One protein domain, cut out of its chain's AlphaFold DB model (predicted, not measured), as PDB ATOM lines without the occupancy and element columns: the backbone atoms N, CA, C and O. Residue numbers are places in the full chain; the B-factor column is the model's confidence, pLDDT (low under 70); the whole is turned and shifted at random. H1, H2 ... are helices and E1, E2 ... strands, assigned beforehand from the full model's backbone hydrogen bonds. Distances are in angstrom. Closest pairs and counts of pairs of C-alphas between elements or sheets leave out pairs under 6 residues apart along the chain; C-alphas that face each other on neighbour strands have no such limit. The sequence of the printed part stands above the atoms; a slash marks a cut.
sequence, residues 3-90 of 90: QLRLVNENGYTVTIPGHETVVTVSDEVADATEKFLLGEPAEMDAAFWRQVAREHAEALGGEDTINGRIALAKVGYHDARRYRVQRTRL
ATOM      1  N   GLN A   3       7.090  42.152  89.901       97.25
ATOM      2  CA  GLN A   3       6.418  42.208  91.188       97.25
ATOM      3  C   GLN A   3       5.049  41.540  91.068       97.25
ATOM      4  O   GLN A   3       4.226  41.929  90.235       97.25
ATOM      5  N   LEU A   4       4.819  40.536  91.906       97.19
ATOM      6  CA  LEU A   4       3.555  39.831  92.050       97.19
ATOM      7  C   LEU A   4       2.824  40.367  93.276       97.19
ATOM      8  O   LEU A   4       3.431  40.510  94.335       97.19
ATOM      9  N   ARG A   5       1.534  40.672  93.135       97.25
ATOM     10  CA  ARG A   5       0.681  41.150  94.231       97.25
ATOM     11  C   ARG A   5      -0.588  40.319  94.302       97.25
ATOM     12  O   ARG A   5      -1.297  40.236  93.300       97.25
ATOM     13  N   LEU A   6      -0.898  39.753  95.462       96.56
ATOM     14  CA  LEU A   6      -2.211  39.176  95.724       96.56
ATOM     15  C   LEU A   6      -3.217  40.318  95.897       96.56
ATOM     16  O   LEU A   6      -3.070  41.163  96.783       96.56
ATOM     17  N   VAL A   7      -4.222  40.360  95.026       95.44
ATOM     18  CA  VAL A   7      -5.245  41.406  95.026       95.44
ATOM     19  C   VAL A   7      -6.641  40.805  95.068       95.44
ATOM     20  O   VAL A   7      -6.886  39.731  94.513       95.44
ATOM     21  N   ASN A   8      -7.564  41.514  95.711       92.25
ATOM     22  CA  ASN A   8      -8.978  41.155  95.718       92.25
ATOM     23  C   ASN A   8      -9.661  41.487  94.378       92.25
ATOM     24  O   ASN A   8      -9.050  42.026  93.448       92.25
ATOM     25  N   GLU A   9     -10.958  41.197  94.292       89.31
ATOM     26  CA  GLU A   9     -11.773  41.450  93.097       89.31
ATOM     27  C   GLU A   9     -11.759  42.914  92.624       89.31
ATOM     28  O   GLU A   9     -11.851  43.186  91.429       89.31
ATOM     29  N   ASN A  10     -11.571  43.855  93.551       90.44
ATOM     30  CA  ASN A  10     -11.528  45.288  93.275       90.44
ATOM     31  C   ASN A  10     -10.118  45.768  92.884       90.44
ATOM     32  O   ASN A  10      -9.923  46.946  92.601       90.44
ATOM     33  N   GLY A  11      -9.125  44.871  92.867       91.75
ATOM     34  CA  GLY A  11      -7.734  45.192  92.554       91.75
ATOM     35  C   GLY A  11      -6.939  45.789  93.718       91.75
ATOM     36  O   GLY A  11      -5.817  46.241  93.499       91.75
ATOM     37  N   TYR A  12      -7.473  45.784  94.942       92.56
ATOM     38  CA  TYR A  12      -6.721  46.217  96.119       92.56
ATOM     39  C   TYR A  12      -5.812  45.099  96.622       92.56
ATOM     40  O   TYR A  12      -6.236  43.946  96.715       92.56
ATOM     41  N   THR A  13      -4.579  45.458  96.981       94.00
ATOM     42  CA  THR A  13      -3.622  44.546  97.614       94.00
ATOM     43  C   THR A  13      -4.164  44.039  98.944       94.00
ATOM     44  O   THR A  13      -4.617  44.825  99.777       94.00
ATOM     45  N   VAL A  14      -4.087  42.728  99.138       91.25
ATOM     46  CA  VAL A  14      -4.454  42.066 100.390       91.25
ATOM     47  C   VAL A  14      -3.242  42.070 101.315       91.25
ATOM     48  O   VAL A  14      -2.131  41.791 100.866       91.25
ATOM     49  N   THR A  15      -3.437  42.358 102.598       91.69
ATOM     50  CA  THR A  15      -2.380  42.269 103.615       91.69
ATOM     51  C   THR A  15      -2.771  41.212 104.627       91.69
ATOM     52  O   THR A  15      -3.799  41.348 105.285       91.69
ATOM     53  N   ILE A  16      -1.941  40.182 104.760       90.94
ATOM     54  CA  ILE A  16      -2.234  39.019 105.593       90.94
ATOM     55  C   ILE A  16      -1.129  38.892 106.642       90.94
ATOM     56  O   ILE A  16       0.039  38.746 106.272       90.94
ATOM     57  N   PRO A  17      -1.449  38.965 107.946       88.44
ATOM     58  CA  PRO A  17      -0.449  38.821 108.997       88.44
ATOM     59  C   PRO A  17       0.333  37.509 108.856       88.44
ATOM     60  O   PRO A  17      -0.259  36.439 108.769       88.44
ATOM     61  N   GLY A  18       1.664  37.601 108.834       88.56
ATOM     62  CA  GLY A  18       2.552  36.439 108.728       88.56
ATOM     63  C   GLY A  18       2.805  35.918 107.309       88.56
ATOM     64  O   GLY A  18       3.599  34.995 107.166       88.56
ATOM     65  N   HIS A  19       2.202  36.509 106.268       90.88
ATOM     66  CA  HIS A  19       2.398  36.076 104.881       90.88
ATOM     67  C   HIS A  19       2.807  37.233 103.971       90.88
ATOM     68  O   HIS A  19       2.250  38.330 104.025       90.88
ATOM     69  N   GLU A  20       3.756  36.963 103.076       92.75
ATOM     70  CA  GLU A  20       4.072  37.885 101.992       92.75
ATOM     71  C   GLU A  20       2.998  37.800 100.906       92.75
ATOM     72  O   GLU A  20       2.781  36.756 100.293       92.75
ATOM     73  N   THR A  21       2.333  38.923 100.649       94.38
ATOM     74  CA  THR A  21       1.331  39.067  99.580       94.38
ATOM     75  C   THR A  21       1.829  39.920  98.417       94.38
ATOM     76  O   THR A  21       1.158  40.030  97.390       94.38
ATOM     77  N   VAL A  22       3.015  40.515  98.565       96.31
ATOM     78  CA  VAL A  22       3.720  41.289  97.545       96.31
ATOM     79  C   VAL A  22       5.146  40.769  97.470       96.31
ATOM     80  O   VAL A  22       5.916  40.956  98.406       96.31
ATOM     81  N   VAL A  23       5.503  40.140  96.353       95.81
ATOM     82  CA  VAL A  23       6.800  39.471  96.192       95.81
ATOM     83  C   VAL A  23       7.451  39.931  94.897       95.81
ATOM     84  O   VAL A  23       6.789  40.053  93.866       95.81
ATOM     85  N   THR A  24       8.754  40.201  94.939       96.81
ATOM     86  CA  THR A  24       9.541  40.506  93.738       96.81
ATOM     87  C   THR A  24      10.323  39.270  93.328       96.81
ATOM     88  O   THR A  24      11.084  38.730  94.123       96.81
ATOM     89  N   VAL A  25      10.134  38.825  92.090       96.06
ATOM     90  CA  VAL A  25      10.659  37.554  91.587       96.06
ATOM     91  C   VAL A  25      11.236  37.690  90.181       96.06
ATOM     92  O   VAL A  25      10.915  38.621  89.432       96.06
ATOM     93  N   SER A  26      12.101  36.749  89.801       96.62
ATOM     94  CA  SER A  26      12.507  36.580  88.406       96.62
ATOM     95  C   SER A  26      11.354  36.000  87.580       96.62
ATOM     96  O   SER A  26      10.417  35.405  88.112       96.62
ATOM     97  N   ASP A  27      11.423  36.169  86.260       93.69
ATOM     98  CA  ASP A  27      10.405  35.646  85.345       93.69
ATOM     99  C   ASP A  27      10.319  34.103  85.388       93.69
ATOM    100  O   ASP A  27       9.240  33.546  85.217       93.69
ATOM    101  N   GLU A  28      11.425  33.419  85.702       95.31
ATOM    102  CA  GLU A  28      11.525  31.949  85.741       95.31
ATOM    103  C   GLU A  28      10.697  31.298  86.856       95.31
ATOM    104  O   GLU A  28      10.195  30.189  86.685       95.31
ATOM    105  N   VAL A  29      10.538  31.974  87.999       96.00
ATOM    106  CA  VAL A  29       9.802  31.434  89.160       96.00
ATOM    107  C   VAL A  29       8.423  32.072  89.342       96.00
ATOM    108  O   VAL A  29       7.666  31.655  90.218       96.00
ATOM    109  N   ALA A  30       8.062  33.046  88.502       94.81
ATOM    110  CA  ALA A  30       6.843  33.836  88.649       94.81
ATOM    111  C   ALA A  30       5.564  32.983  88.677       94.81
ATOM    112  O   ALA A  30       4.691  33.215  89.509       94.81
ATOM    113  N   ASP A  31       5.469  31.964  87.821       95.88
ATOM    114  CA  ASP A  31       4.291  31.091  87.762       95.88
ATOM    115  C   ASP A  31       4.146  30.219  89.020       95.88
ATOM    116  O   ASP A  31       3.031  29.951  89.473       95.88
ATOM    117  N   ALA A  32       5.264  29.782  89.609       95.12
ATOM    118  CA  ALA A  32       5.254  29.012  90.850       95.12
ATOM    119  C   ALA A  32       4.861  29.897  92.041       95.12
ATOM    120  O   ALA A  32       4.010  29.511  92.844       95.12
ATOM    121  N   THR A  33       5.423  31.107  92.121       94.62
ATOM    122  CA  THR A  33       5.079  32.077  93.167       94.62
ATOM    123  C   THR A  33       3.626  32.539  93.057       94.62
ATOM    124  O   THR A  33       2.961  32.695  94.076       94.62
ATOM    125  N   GLU A  34       3.086  32.698  91.846       95.62
ATOM    126  CA  GLU A  34       1.665  33.006  91.651       95.62
ATOM    127  C   GLU A  34       0.757  31.918  92.232       95.62
ATOM    128  O   GLU A  34      -0.173  32.228  92.977       95.62
ATOM    129  N   LYS A  35       1.049  30.641  91.953       95.25
ATOM    130  CA  LYS A  35       0.293  29.520  92.533       95.25
ATOM    131  C   LYS A  35       0.393  29.483  94.055       95.25
ATOM    132  O   LYS A  35      -0.601  29.181  94.705       95.25
ATOM    133  N   PHE A  36       1.562  29.798  94.610       94.44
ATOM    134  CA  PHE A  36       1.738  29.908  96.058       94.44
ATOM    135  C   PHE A  36       0.841  31.005  96.647       94.44
ATOM    136  O   PHE A  36       0.091  30.725  97.575       94.44
ATOM    137  N   LEU A  37       0.850  32.212  96.068       94.25
ATOM    138  CA  LEU A  37       0.036  33.343  96.532       94.25
ATOM    139  C   LEU A  37      -1.473  33.057  96.470       94.25
ATOM    140  O   LEU A  37      -2.203  33.445  97.380       94.25
ATOM    141  N   LEU A  38      -1.933  32.374  95.417       94.12
ATOM    142  CA  LEU A  38      -3.330  31.943  95.264       94.12
ATOM    143  C   LEU A  38      -3.701  30.727  96.121       94.12
ATOM    144  O   LEU A  38      -4.877  30.383  96.199       94.12
ATOM    145  N   GLY A  39      -2.716  30.058  96.714       92.75
ATOM    146  CA  GLY A  39      -2.920  28.933  97.610       92.75
ATOM    147  C   GLY A  39      -3.073  29.409  99.047       92.75
ATOM    148  O   GLY A  39      -4.104  29.949  99.440       92.75
ATOM    149  N   GLU A  40      -2.026  29.191  99.838       89.44
ATOM    150  CA  GLU A  40      -2.064  29.361 101.290       89.44
ATOM    151  C   GLU A  40      -2.470  30.778 101.733       89.44
ATOM    152  O   GLU A  40      -3.415  30.875 102.515       89.44
ATOM    153  N   PRO A  41      -1.887  31.879 101.214       91.75
ATOM    154  CA  PRO A  41      -2.282  33.216 101.649       91.75
ATOM    155  C   PRO A  41      -3.754  33.521 101.328       91.75
ATOM    156  O   PRO A  41      -4.512  33.914 102.212       91.75
ATOM    157  N   ALA A  42      -4.195  33.283 100.090       91.12
ATOM    158  CA  ALA A  42      -5.580  33.505  99.668       91.12
ATOM    159  C   ALA A  42      -6.604  32.738 100.528       91.12
ATOM    160  O   ALA A  42      -7.615  33.308 100.950       91.12
ATOM    161  N   GLU A  43      -6.339  31.462 100.817       92.19
ATOM    162  CA  GLU A  43      -7.213  30.642 101.661       92.19
ATOM    163  C   GLU A  43      -7.205  31.085 103.125       92.19
ATOM    164  O   GLU A  43      -8.245  31.043 103.788       92.19
ATOM    165  N   MET A  44      -6.060  31.545 103.634       91.81
ATOM    166  CA  MET A  44      -5.955  31.978 105.023       91.81
ATOM    167  C   MET A  44      -6.734  33.273 105.281       91.81
ATOM    168  O   MET A  44      -7.446  33.371 106.281       91.81
ATOM    169  N   ASP A  45      -6.685  34.236 104.357       91.56
ATOM    170  CA  ASP A  45      -7.512  35.445 104.444       91.56
ATOM    171  C   ASP A  45      -9.012  35.116 104.351       91.56
ATOM    172  O   ASP A  45      -9.813  35.584 105.165       91.56
ATOM    173  N   ALA A  46      -9.397  34.219 103.437       89.25
ATOM    174  CA  ALA A  46     -10.780  33.756 103.337       89.25
ATOM    175  C   ALA A  46     -11.263  33.074 104.631       89.25
ATOM    176  O   ALA A  46     -12.403  33.270 105.065       89.25
ATOM    177  N   ALA A  47     -10.409  32.272 105.274       90.75
ATOM    178  CA  ALA A  47     -10.701  31.643 106.559       90.75
ATOM    179  C   ALA A  47     -10.866  32.669 107.692       90.75
ATOM    180  O   ALA A  47     -11.805  32.550 108.481       90.75
ATOM    181  N   PHE A  48     -10.019  33.699 107.732       91.00
ATOM    182  CA  PHE A  48     -10.138  34.790 108.697       91.00
ATOM    183  C   PHE A  48     -11.496  35.499 108.582       91.00
ATOM    184  O   PHE A  48     -12.221  35.623 109.570       91.00
ATOM    185  N   TRP A  49     -11.913  35.886 107.374       89.00
ATOM    186  CA  TRP A  49     -13.207  36.550 107.181       89.00
ATOM    187  C   TRP A  49     -14.409  35.644 107.465       89.00
ATOM    188  O   TRP A  49     -15.425  36.122 107.978       89.00
ATOM    189  N   ARG A  50     -14.296  34.332 107.200       89.12
ATOM    190  CA  ARG A  50     -15.293  33.340 107.646       89.12
ATOM    191  C   ARG A  50     -15.449  33.367 109.166       89.12
ATOM    192  O   ARG A  50     -16.578  33.357 109.646       89.12
ATOM    193  N   GLN A  51     -14.343  33.407 109.907       90.56
ATOM    194  CA  GLN A  51     -14.371  33.465 111.367       90.56
ATOM    195  C   GLN A  51     -15.007  34.767 111.868       90.56
ATOM    196  O   GLN A  51     -15.962  34.709 112.638       90.56
ATOM    197  N   VAL A  52     -14.551  35.922 111.374       89.62
ATOM    198  CA  VAL A  52     -15.093  37.238 111.765       89.62
ATOM    199  C   VAL A  52     -16.604  37.308 111.545       89.62
ATOM    200  O   VAL A  52     -17.344  37.822 112.383       89.62
ATOM    201  N   ALA A  53     -17.099  36.773 110.430       88.88
ATOM    202  CA  ALA A  53     -18.529  36.771 110.156       88.88
ATOM    203  C   ALA A  53     -19.330  35.851 111.088       88.88
ATOM    204  O   ALA A  53     -20.459  36.201 111.426       88.88
ATOM    205  N   ARG A  54     -18.767  34.709 111.509       90.06
ATOM    206  CA  ARG A  54     -19.389  33.831 112.515       90.06
ATOM    207  C   ARG A  54     -19.482  34.525 113.864       90.06
ATOM    208  O   ARG A  54     -20.573  34.611 114.412       90.06
ATOM    209  N   GLU A  55     -18.387  35.116 114.337       92.19
ATOM    210  CA  GLU A  55     -18.368  35.894 115.585       92.19
ATOM    211  C   GLU A  55     -19.389  37.042 115.540       92.19
ATOM    212  O   GLU A  55     -20.122  37.294 116.499       92.19
ATOM    213  N   HIS A  56     -19.507  37.713 114.390       90.50
ATOM    214  CA  HIS A  56     -20.513  38.751 114.196       90.50
ATOM    215  C   HIS A  56     -21.946  38.198 114.198       90.50
ATOM    216  O   HIS A  56     -22.837  38.812 114.783       90.50
ATOM    217  N   ALA A  57     -22.189  37.047 113.568       90.75
ATOM    218  CA  ALA A  57     -23.496  36.395 113.573       90.75
ATOM    219  C   ALA A  57     -23.909  35.948 114.984       90.75
ATOM    220  O   ALA A  57     -25.055  36.163 115.383       90.75
ATOM    221  N   GLU A  58     -22.977  35.394 115.761       92.44
ATOM    222  CA  GLU A  58     -23.181  35.041 117.168       92.44
ATOM    223  C   GLU A  58     -23.563  36.269 118.004       92.44
ATOM    224  O   GLU A  58     -24.573  36.243 118.711       92.44
ATOM    225  N   ALA A  59     -22.840  37.383 117.849       91.06
ATOM    226  CA  ALA A  59     -23.148  38.641 118.534       91.06
ATOM    227  C   ALA A  59     -24.538  39.214 118.180       91.06
ATOM    228  O   ALA A  59     -25.118  39.967 118.963       91.06
ATOM    229  N   LEU A  60     -25.091  38.851 117.019       90.75
ATOM    230  CA  LEU A  60     -26.414  39.273 116.542       90.75
ATOM    231  C   LEU A  60     -27.555  38.319 116.944       90.75
ATOM    232  O   LEU A  60     -28.679  38.475 116.459       90.75
ATOM    233  N   GLY A  61     -27.292  37.363 117.839       89.75
ATOM    234  CA  GLY A  61     -28.288  36.412 118.341       89.75
ATOM    235  C   GLY A  61     -28.230  35.034 117.683       89.75
ATOM    236  O   GLY A  61     -29.165  34.251 117.844       89.75
ATOM    237  N   GLY A  62     -27.150  34.734 116.957       89.06
ATOM    238  CA  GLY A  62     -26.879  33.423 116.373       89.06
ATOM    239  C   GLY A  62     -27.124  33.349 114.867       89.06
ATOM    240  O   GLY A  62     -27.832  34.170 114.273       89.06
ATOM    241  N   GLU A  63     -26.540  32.317 114.256       88.19
ATOM    242  CA  GLU A  63     -26.558  32.085 112.807       88.19
ATOM    243  C   GLU A  63     -27.971  31.854 112.245       88.19
ATOM    244  O   GLU A  63     -28.228  32.203 111.098       88.19
ATOM    245  N   ASP A  64     -28.914  31.354 113.051       90.25
ATOM    246  CA  ASP A  64     -30.295  31.072 112.622       90.25
ATOM    247  C   ASP A  64     -31.158  32.337 112.459       90.25
ATOM    248  O   ASP A  64     -32.201  32.341 111.783       90.25
ATOM    249  N   THR A  65     -30.724  33.455 113.041       91.06
ATOM    250  CA  THR A  65     -31.430  34.735 112.935       91.06
ATOM    251  C   THR A  65     -31.296  35.326 111.528       91.06
ATOM    252  O   THR A  65     -30.379  35.004 110.770       91.06
ATOM    253  N   ILE A  66     -32.215  36.216 111.142       90.38
ATOM    254  CA  ILE A  66     -32.110  36.938 109.858       90.38
ATOM    255  C   ILE A  66     -30.798  37.738 109.812       90.38
ATOM    256  O   ILE A  66     -30.095  37.721 108.803       90.38
ATOM    257  N   ASN A  67     -30.439  38.387 110.922       87.12
ATOM    258  CA  ASN A  67     -29.231  39.199 111.028       87.12
ATOM    259  C   ASN A  67     -27.952  38.348 110.966       87.12
ATOM    260  O   ASN A  67     -27.021  38.716 110.250       87.12
ATOM    261  N   GLY A  68     -27.933  37.188 111.628       87.56
ATOM    262  CA  GLY A  68     -26.830  36.228 111.555       87.56
ATOM    263  C   GLY A  68     -26.623  35.680 110.143       87.56
ATOM    264  O   GLY A  68     -25.508  35.711 109.624       87.56
ATOM    265  N   ARG A  69     -27.703  35.301 109.447       87.62
ATOM    266  CA  ARG A  69     -27.630  34.871 108.038       87.62
ATOM    267  C   ARG A  69     -27.095  35.958 107.110       87.62
ATOM    268  O   ARG A  69     -26.303  35.659 106.222       87.62
ATOM    269  N   ILE A  70     -27.494  37.215 107.312       86.69
ATOM    270  CA  ILE A  70     -26.971  38.351 106.533       86.69
ATOM    271  C   ILE A  70     -25.481  38.573 106.820       86.69
ATOM    272  O   ILE A  70     -24.722  38.838 105.888       86.69
ATOM    273  N   ALA A  71     -25.049  38.458 108.079       85.38
ATOM    274  CA  ALA A  71     -23.639  38.555 108.448       85.38
ATOM    275  C   ALA A  71     -22.801  37.472 107.749       85.38
ATOM    276  O   ALA A  71     -21.805  37.789 107.102       85.38
ATOM    277  N   LEU A  72     -23.261  36.220 107.781       84.62
ATOM    278  CA  LEU A  72     -22.601  35.098 107.112       84.62
ATOM    279  C   LEU A  72     -22.624  35.216 105.585       84.62
ATOM    280  O   LEU A  72     -21.644  34.874 104.930       84.62
ATOM    281  N   ALA A  73     -23.692  35.750 104.991       84.06
ATOM    282  CA  ALA A  73     -23.757  35.957 103.545       84.06
ATOM    283  C   ALA A  73     -22.658  36.909 103.039       84.06
ATOM    284  O   ALA A  73     -22.198  36.771 101.904       84.06
ATOM    285  N   LYS A  74     -22.178  37.835 103.884       77.31
ATOM    286  CA  LYS A  74     -21.068  38.732 103.530       77.31
ATOM    287  C   LYS A  74     -19.724  38.007 103.400       77.31
ATOM    288  O   LYS A  74     -18.841  38.504 102.713       77.31
ATOM    289  N   VAL A  75     -19.577  36.805 103.958       76.56
ATOM    290  CA  VAL A  75     -18.389  35.956 103.757       76.56
ATOM    291  C   VAL A  75     -18.191  35.593 102.295       76.56
ATOM    292  O   VAL A  75     -17.054  35.473 101.851       76.56
ATOM    293  N   GLY A  76     -19.277  35.457 101.524       69.25
ATOM    294  CA  GLY A  76     -19.190  35.199 100.086       69.25
ATOM    295  C   GLY A  76     -18.374  36.263  99.340       69.25
ATOM    296  O   GLY A  76     -17.802  35.965  98.292       69.25
ATOM    297  N   TYR A  77     -18.248  37.476  99.904       69.25
ATOM    298  CA  TYR A  77     -17.382  38.507  99.342       69.25
ATOM    299  C   TYR A  77     -15.885  38.194  99.476       69.25
ATOM    300  O   TYR A  77     -15.106  38.642  98.638       69.25
ATOM    301  N   HIS A  78     -15.506  37.376 100.458       75.75
ATOM    302  CA  HIS A  78     -14.134  37.053 100.853       75.75
ATOM    303  C   HIS A  78     -13.740  35.609 100.491       75.75
ATOM    304  O   HIS A  78     -12.944  34.975 101.174       75.75
ATOM    305  N   ASP A  79     -14.330  35.053  99.431       83.56
ATOM    306  CA  ASP A  79     -13.962  33.737  98.907       83.56
ATOM    307  C   ASP A  79     -12.584  33.785  98.229       83.56
ATOM    308  O   ASP A  79     -12.342  34.637  97.370       83.56
ATOM    309  N   ALA A  80     -11.711  32.831  98.568       84.25
ATOM    310  CA  ALA A  80     -10.355  32.749  98.040       84.25
ATOM    311  C   ALA A  80     -10.303  32.723  96.501       84.25
ATOM    312  O   ALA A  80      -9.399  33.287  95.888       84.25
ATOM    313  N   ARG A  81     -11.332  32.154  95.858       85.69
ATOM    314  CA  ARG A  81     -11.473  32.077  94.393       85.69
ATOM    315  C   ARG A  81     -11.627  33.438  93.713       85.69
ATOM    316  O   ARG A  81     -11.546  33.518  92.489       85.69
ATOM    317  N   ARG A  82     -11.902  34.497  94.479       88.75
ATOM    318  CA  ARG A  82     -12.036  35.876  93.984       88.75
ATOM    319  C   ARG A  82     -10.715  36.642  94.040       88.75
ATOM    320  O   ARG A  82     -10.648  37.754  93.514       88.75
ATOM    321  N   TYR A  83      -9.675  36.065  94.646       92.94
ATOM    322  CA  TYR A  83      -8.329  36.609  94.570       92.94
ATOM    323  C   TYR A  83      -7.701  36.349  93.206       92.94
ATOM    324  O   TYR A  83      -7.978  35.363  92.525       92.94
ATOM    325  N   ARG A  84      -6.816  37.260  92.815       96.00
ATOM    326  CA  ARG A  84      -5.966  37.117  91.635       96.00
ATOM    327  C   ARG A  84      -4.578  37.656  91.938       96.00
ATOM    328  O   ARG A  84      -4.407  38.481  92.834       96.00
ATOM    329  N   VAL A  85      -3.594  37.237  91.152       96.62
ATOM    330  CA  VAL A  85      -2.251  37.815  91.215       96.62
ATOM    331  C   VAL A  85      -2.107  38.863  90.122       96.62
ATOM    332  O   VAL A  85      -2.300  38.597  88.938       96.62
ATOM    333  N   GLN A  86      -1.768  40.082  90.524       97.44
ATOM    334  CA  GLN A  86      -1.400  41.144  89.604       97.44
ATOM    335  C   GLN A  86       0.112  41.117  89.380       97.44
ATOM    336  O   GLN A  86       0.889  41.307  90.318       97.44
ATOM    337  N   ARG A  87       0.524  40.924  88.123       96.75
ATOM    338  CA  ARG A  87       1.928  41.009  87.701       96.75
ATOM    339  C   ARG A  87       2.254  42.429  87.244       96.75
ATOM    340  O   ARG A  87       1.533  42.993  86.426       96.75
ATOM    341  N   THR A  88       3.350  42.994  87.737       96.38
ATOM    342  CA  THR A  88       3.859  44.310  87.318       96.38
ATOM    343  C   THR A  88       5.326  44.176  86.926       96.38
ATOM    344  O   THR A  88       6.111  43.640  87.707       96.38
ATOM    345  N   ARG A  89       5.710  44.635  85.726       95.31
ATOM    346  CA  ARG A  89       7.131  44.723  85.352       95.31
ATOM    347  C   ARG A  89       7.800  45.869  86.102       95.31
ATOM    348  O   ARG A  89       7.198  46.933  86.241       95.31
ATOM    349  N   LEU A  90       9.015  45.608  86.569       87.88
ATOM    350  CA  LEU A  90       9.905  46.588  87.187       87.88
ATOM    351  C   LEU A  90      10.914  47.105  86.162       87.88
ATOM    352  O   LEU A  90      11.322  46.293  85.297       87.88
TER     353      LEU A  90
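This is residues 3 to 90 of the 90 residues of an uncharacterized protein of Streptomyces sp. FR1 (UniProt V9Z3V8). What is the main picture? A small sheet of three strands has the helix H1 over one face, and at one end of this block a helical hairpin of H2 and H3 extends away and makes much of the length. H2 goes on in roughly the direction of H1, and H3 folds back beside H2 and leads to E3, the last strand of the sheet. What are the parts and the outline? The printed part has 88 residues, with three named helices and three named strands in the order E1, E2, H1, H2, H3, E3; the class is mixed, and the antiparallel sheet has the order E2, E1, E3. The whole is loose, with a radius of gyration of the C-alphas of 15.7 A, and a rod spanning 51 by 23 by 15 A.

Where are the strands? E1 is residues 3 to 7, beginning at C-alpha 3 (6.418, 42.208, 91.188), E2 is residues 22 to 25, and E3 is residues 84 to 89, 16.4 A long and ending at C-alpha 89 (7.131, 44.723, 85.352). Where are the helices? H1 is residues 30 to 38, 12.3 A long. H2 is residues 40 to 59, 28.8 A long from C-alpha 40 (-2.064, 29.361, 101.290), and H3 is residues 66 to 78, 20.1 A long.

How are the strands paired? E1 and E3 are antiparallel at 154 degrees, with N 5 and O 86 within hydrogen-bond range at 3.0 A. E1 and E2, a hairpin, are antiparallel at 151 degrees, with N 4 and O 23 at 2.8 A. How does H1 stand to the sheet? H1 is on the sheet at a height of 8.4 A, over E1 and along the strands at 22 degrees to E1 on the local plane. The closest C-alphas of H1 and E1 are those of Leu 37 and Leu 6, 6.3 A apart. How do the other helices stand? H2 and H3 touch as a helical hairpin, at a shallow tilt of 11 degrees, opposite ways, with the closest C-alphas those of Ala 57 and Gly 68, 3.9 A apart. H1 and H2 meet only through their link, while H1 and H3 are apart. Are the helix backbones complete? In H1 and H2 every O i to N i+4 pair is within hydrogen-bond range, and in H3 5 of 9 are.

How large is it? The two C-alphas farthest apart are those of Glu 28 and Gly 61, at 51.7 A. Which links are long, and is there a cut? The link from E1 to E2, 14 residues, is long, and the printed part has no cut. Where is confidence low? The mean pLDDT of the printed part is 90.8, and residues 76 to 77, which belong to H3, are under 70.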